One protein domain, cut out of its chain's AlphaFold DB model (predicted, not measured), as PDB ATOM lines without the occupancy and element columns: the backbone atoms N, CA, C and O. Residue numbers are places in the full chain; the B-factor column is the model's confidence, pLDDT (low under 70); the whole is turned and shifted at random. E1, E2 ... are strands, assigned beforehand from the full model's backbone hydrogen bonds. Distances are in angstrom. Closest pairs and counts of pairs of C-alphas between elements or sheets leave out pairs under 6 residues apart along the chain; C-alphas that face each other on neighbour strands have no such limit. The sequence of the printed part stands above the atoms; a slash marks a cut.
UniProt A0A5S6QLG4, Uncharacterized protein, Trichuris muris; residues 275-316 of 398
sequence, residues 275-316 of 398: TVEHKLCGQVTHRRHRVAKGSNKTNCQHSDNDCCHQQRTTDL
ATOM      1  N   THR A 275       3.058 -45.929 -31.072       82.69
ATOM      2  CA  THR A 275       2.324 -47.195 -31.175       82.69
ATOM      3  C   THR A 275       0.857 -46.892 -31.447       82.69
ATOM      4  O   THR A 275       0.232 -46.166 -30.678       82.69
ATOM      5  N   VAL A 276       0.315 -47.406 -32.552       75.62
ATOM      6  CA  VAL A 276      -1.060 -47.082 -32.991       75.62
ATOM      7  C   VAL A 276      -2.024 -48.232 -32.747       75.62
ATOM      8  O   VAL A 276      -3.222 -48.017 -32.612       75.62
ATOM      9  N   GLU A 277      -1.509 -49.455 -32.671       70.81
ATOM     10  CA  GLU A 277      -2.327 -50.627 -32.399       70.81
ATOM     11  C   GLU A 277      -1.544 -51.599 -31.520       70.81
ATOM     12  O   GLU A 277      -0.485 -52.103 -31.905       70.81
ATOM     13  N   HIS A 278      -2.083 -51.848 -30.329       61.47
ATOM     14  CA  HIS A 278      -1.706 -52.979 -29.496       61.47
ATOM     15  C   HIS A 278      -2.666 -54.116 -29.835       61.47
ATOM     16  O   HIS A 278      -3.759 -54.184 -29.272       61.47
ATOM     17  N   LYS A 279      -2.300 -54.993 -30.774       57.97
ATOM     18  CA  LYS A 279      -3.037 -56.249 -30.897       57.97
ATOM     19  C   LYS A 279      -2.607 -57.153 -29.751       57.97
ATOM     20  O   LYS A 279      -1.419 -57.402 -29.549       57.97
ATOM     21  N   LEU A 280      -3.591 -57.616 -28.985       54.66
ATOM     22  CA  LEU A 280      -3.424 -58.777 -28.123       54.66
ATOM     23  C   LEU A 280      -2.912 -59.912 -29.018       54.66
ATOM     24  O   LEU A 280      -3.575 -60.274 -29.986       54.66
ATOM     25  N   CYS A 281      -1.719 -60.406 -28.698       60.72
ATOM     26  CA  CYS A 281      -0.972 -61.454 -29.391       60.72
ATOM     27  C   CYS A 281      -0.143 -61.054 -30.618       60.72
ATOM     28  O   CYS A 281      -0.608 -60.971 -31.752       60.72
ATOM     29  N   GLY A 282       1.158 -60.927 -30.352       63.41
ATOM     30  CA  GLY A 282       2.237 -61.222 -31.287       63.41
ATOM     31  C   GLY A 282       2.565 -60.195 -32.350       63.41
ATOM     32  O   GLY A 282       3.558 -60.385 -33.043       63.41
ATOM     33  N   GLN A 283       1.826 -59.090 -32.454       73.94
ATOM     34  CA  GLN A 283       2.164 -57.994 -33.363       73.94
ATOM     35  C   GLN A 283       1.880 -56.628 -32.747       73.94
ATOM     36  O   GLN A 283       0.807 -56.383 -32.198       73.94
ATOM     37  N   VAL A 284       2.832 -55.707 -32.902       77.44
ATOM     38  CA  VAL A 284       2.663 -54.291 -32.561       77.44
ATOM     39  C   VAL A 284       2.897 -53.438 -33.793       77.44
ATOM     40  O   VAL A 284       3.896 -53.584 -34.498       77.44
ATOM     41  N   THR A 285       1.971 -52.515 -34.039       79.81
ATOM     42  CA  THR A 285       2.059 -51.575 -35.155       79.81
ATOM     43  C   THR A 285       2.544 -50.219 -34.658       79.81
ATOM     44  O   THR A 285       1.862 -49.541 -33.885       79.81
ATOM     45  N   HIS A 286       3.695 -49.784 -35.166       81.38
ATOM     46  CA  HIS A 286       4.228 -48.443 -34.961       81.38
ATOM     47  C   HIS A 286       3.996 -47.568 -36.195       81.38
ATOM     48  O   HIS A 286       4.093 -48.024 -37.338       81.38
ATOM     49  N   ARG A 287       3.742 -46.279 -35.973       83.31
ATOM     50  CA  ARG A 287       3.588 -45.260 -37.012       83.31
ATOM     51  C   ARG A 287       4.363 -44.004 -36.656       83.31
ATOM     52  O   ARG A 287       4.394 -43.590 -35.500       83.31
ATOM     53  N   ARG A 288       4.944 -43.371 -37.666       83.88
ATOM     54  CA  ARG A 288       5.533 -42.032 -37.571       83.88
ATOM     55  C   ARG A 288       5.092 -41.165 -38.737       83.88
ATOM     56  O   ARG A 288       4.691 -41.683 -39.783       83.88
ATOM     57  N   HIS A 289       5.194 -39.857 -38.559       86.25
ATOM     58  CA  HIS A 289       4.717 -38.854 -39.500       86.25
ATOM     59  C   HIS A 289       5.817 -37.849 -39.841       86.25
ATOM     60  O   HIS A 289       6.744 -37.644 -39.064       86.25
ATOM     61  N   ARG A 290       5.721 -37.202 -41.000       87.38
ATOM     62  CA  ARG A 290       6.503 -36.000 -41.318       87.38
ATOM     63  C   ARG A 290       5.745 -35.091 -42.264       87.38
ATOM     64  O   ARG A 290       4.839 -35.533 -42.965       87.38
ATOM     65  N   VAL A 291       6.141 -33.829 -42.280       82.94
ATOM     66  CA  VAL A 291       5.497 -32.772 -43.059       82.94
ATOM     67  C   VAL A 291       5.841 -32.900 -44.547       82.94
ATOM     68  O   VAL A 291       7.004 -33.050 -44.915       82.94
ATOM     69  N   ALA A 292       4.841 -32.799 -45.422       77.12
ATOM     70  CA  ALA A 292       5.074 -32.722 -46.862       77.12
ATOM     71  C   ALA A 292       5.774 -31.413 -47.260       77.12
ATOM     72  O   ALA A 292       5.485 -30.332 -46.749       77.12
ATOM     73  N   LYS A 293       6.697 -31.496 -48.213       68.44
ATOM     74  CA  LYS A 293       7.424 -30.360 -48.775       68.44
ATOM     75  C   LYS A 293       6.434 -29.355 -49.372       68.44
ATOM     76  O   LYS A 293       5.595 -29.713 -50.193       68.44
ATOM     77  N   GLY A 294       6.536 -28.090 -48.958       65.88
ATOM     78  CA  GLY A 294       5.590 -27.039 -49.357       65.88
ATOM     79  C   GLY A 294       4.246 -27.076 -48.614       65.88
ATOM     80  O   GLY A 294       3.291 -26.425 -49.039       65.88
ATOM     81  N   SER A 295       4.144 -27.845 -47.528       73.31
ATOM     82  CA  SER A 295       3.045 -27.739 -46.569       73.31
ATOM     83  C   SER A 295       3.231 -26.525 -45.657       73.31
ATOM     84  O   SER A 295       4.354 -26.153 -45.322       73.31
ATOM     85  N   ASN A 296       2.114 -25.941 -45.218       78.44
ATOM     86  CA  ASN A 296       2.102 -24.891 -44.195       78.44
ATOM     87  C   ASN A 296       2.083 -25.478 -42.770       78.44
ATOM     88  O   ASN A 296       2.125 -24.726 -41.798       78.44
ATOM     89  N   LYS A 297       1.981 -26.809 -42.626       77.88
ATOM     90  CA  LYS A 297       2.024 -27.471 -41.319       77.88
ATOM     91  C   LYS A 297       3.459 -27.504 -40.802       77.88
ATOM     92  O   LYS A 297       4.375 -27.869 -41.524       77.88
ATOM     93  N   THR A 298       3.646 -27.175 -39.531       73.69
ATOM     94  CA  THR A 298       4.944 -27.280 -38.845       73.69
ATOM     95  C   THR A 298       5.141 -28.640 -38.178       73.69
ATOM     96  O   THR A 298       6.274 -29.045 -37.938       73.69
ATOM     97  N   ASN A 299       4.052 -29.367 -37.904       78.50
ATOM     98  CA  ASN A 299       4.072 -30.702 -37.318       78.50
ATOM     99  C   ASN A 299       2.881 -31.541 -37.820       78.50
ATOM    100  O   ASN A 299       1.831 -31.000 -38.169       78.50
ATOM    101  N   CYS A 300       3.045 -32.863 -37.842       80.31
ATOM    102  CA  CYS A 300       2.049 -33.833 -38.283       80.31
ATOM    103  C   CYS A 300       1.801 -34.868 -37.184       80.31
ATOM    104  O   CYS A 300       2.713 -35.599 -36.810       80.31
ATOM    105  N   GLN A 301       0.559 -34.957 -36.703       72.12
ATOM    106  CA  GLN A 301       0.128 -35.975 -35.731       72.12
ATOM    107  C   GLN A 301      -0.860 -36.991 -36.326       72.12
ATOM    108  O   GLN A 301      -1.079 -38.055 -35.752       72.12
ATOM    109  N   HIS A 302      -1.431 -36.690 -37.495       68.56
ATOM    110  CA  HIS A 302      -2.427 -37.517 -38.172       68.56
ATOM    111  C   HIS A 302      -2.126 -37.636 -39.671       68.56
ATOM    112  O   HIS A 302      -1.320 -36.885 -40.228       68.56
ATOM    113  N   SER A 303      -2.739 -38.633 -40.313       63.34
ATOM    114  CA  SER A 303      -2.590 -38.881 -41.749       63.34
ATOM    115  C   SER A 303      -3.521 -37.971 -42.546       63.34
ATOM    116  O   SER A 303      -4.646 -38.359 -42.841       63.34
ATOM    117  N   ASP A 304      -3.014 -36.808 -42.941       67.88
ATOM    118  CA  ASP A 304      -3.680 -35.897 -43.875       67.88
ATOM    119  C   ASP A 304      -2.828 -35.722 -45.140       67.88
ATOM    120  O   ASP A 304      -1.640 -36.045 -45.139       67.88
ATOM    121  N   ASN A 305      -3.386 -35.114 -46.193       65.62
ATOM    122  CA  ASN A 305      -2.690 -34.825 -47.465       65.62
ATOM    123  C   ASN A 305      -1.403 -33.982 -47.316       65.62
ATOM    124  O   ASN A 305      -0.589 -33.903 -48.233       65.62
ATOM    125  N   ASP A 306      -1.218 -33.364 -46.153       75.75
ATOM    126  CA  ASP A 306      -0.085 -32.505 -45.808       75.75
ATOM    127  C   ASP A 306       1.031 -33.240 -45.060       75.75
ATOM    128  O   ASP A 306       2.031 -32.627 -44.674       75.75
ATOM    129  N   CYS A 307       0.841 -34.540 -44.828       79.12
ATOM    130  CA  CYS A 307       1.661 -35.357 -43.957       79.12
ATOM    131  C   CYS A 307       1.958 -36.708 -44.614       79.12
ATOM    132  O   CYS A 307       1.053 -37.475 -44.937       79.12
ATOM    133  N   CYS A 308       3.235 -37.058 -44.735       82.19
ATOM    134  CA  CYS A 308       3.604 -38.441 -45.010       82.19
ATOM    135  C   CYS A 308       3.518 -39.263 -43.733       82.19
ATOM    136  O   CYS A 308       3.851 -38.781 -42.648       82.19
ATOM    137  N   HIS A 309       3.152 -40.531 -43.877       84.44
ATOM    138  CA  HIS A 309       3.215 -41.505 -42.801       84.44
ATOM    139  C   HIS A 309       4.104 -42.681 -43.198       84.44
ATOM    140  O   HIS A 309       4.226 -43.033 -44.371       84.44
ATOM    141  N   GLN A 310       4.720 -43.295 -42.198       83.12
ATOM    142  CA  GLN A 310       5.383 -44.580 -42.336       83.12
ATOM    143  C   GLN A 310       4.879 -45.494 -41.233       83.12
ATOM    144  O   GLN A 310       4.811 -45.092 -40.072       83.12
ATOM    145  N   GLN A 311       4.532 -46.721 -41.610       86.25
ATOM    146  CA  GLN A 311       4.074 -47.754 -40.696       86.25
ATOM    147  C   GLN A 311       5.074 -48.907 -40.697       86.25
ATOM    148  O   GLN A 311       5.592 -49.288 -41.746       86.25
ATOM    149  N   ARG A 312       5.342 -49.449 -39.514       83.81
ATOM    150  CA  ARG A 312       6.109 -50.676 -39.330       83.81
ATOM    151  C   ARG A 312       5.353 -51.570 -38.362       83.81
ATOM    152  O   ARG A 312       4.975 -51.121 -37.286       83.81
ATOM    153  N   THR A 313       5.185 -52.826 -38.742       81.38
ATOM    154  CA  THR A 313       4.693 -53.871 -37.847       81.38
ATOM    155  C   THR A 313       5.889 -54.645 -37.312       81.38
ATOM    156  O   THR A 313       6.801 -54.982 -38.071       81.38
ATOM    157  N   THR A 314       5.909 -54.866 -36.005       79.88
ATOM    158  CA  THR A 314       6.919 -55.664 -35.314       79.88
ATOM    159  C   THR A 314       6.234 -56.897 -34.748       79.88
ATOM    160  O   THR A 314       5.296 -56.765 -33.962       79.88
ATOM    161  N   ASP A 315       6.708 -58.077 -35.136       76.81
ATOM    162  CA  ASP A 315       6.266 -59.332 -34.539       76.81
ATOM    163  C   ASP A 315       6.904 -59.479 -33.150       76.81
ATOM    164  O   ASP A 315       8.125 -59.405 -33.007       76.81
ATOM    165  N   LEU A 316       6.080 -59.656 -32.119       70.62
ATOM    166  CA  LEU A 316       6.506 -59.864 -30.730       70.62
ATOM    167  C   LEU A 316       6.591 -61.353 -30.340       70.62
ATOM    168  O   LEU A 316       6.844 -61.658 -29.179       70.62
TER     169      LEU A 316
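AT A GLANCE: This is residues 275 to 316 of the 398 residues of an uncharacterized protein of Trichuris muris (UniProt A0A5S6QLG4). A long, narrow hairpin of strands E2 and E3 makes a rod, with the short strand E1 beside the first part of E2 and a long loop, residues 292 to 306, at the other end, which runs out and folds back. The 42 printed residues hold three named strands, E1, E2, E3 along the chain, in an antiparallel sheet of that order, and no named helix: all strand. It is loose, with a radius of gyration of the C-alphas of 12.8 A and spans of 40 by 13 by 12 A.

HOW THE PARTS SIT: E2, residues 283 to 291, and E3, residues 307 to 315, form an antiparallel hairpin at 162 degrees; N 286 and O 312 are within hydrogen-bond range at 2.8 A. E1, residues 275 to 278, and E2 form another, at 161 degrees, with N 276 and O 285 3.0 A apart. The three form a meander, each strand the antiparallel neighbour of the one before.

IN THESE COORDINATES: E2 is 27.2 A long and E3 26.2 A. E1, 7.2 A, begins at C-alpha 275 (2.324, -47.195, -31.175); E3 ends at C-alpha 315 (6.266, -59.332, -34.539).

THE WHOLE: The farthest C-alphas, of Cys 281 and Gly 294, are 40.3 A apart. The printed part has no cut; the link E2 to E3 is long. Confidence is under 70 at residues 278 to 282, 293 to 294 and 302 to 305.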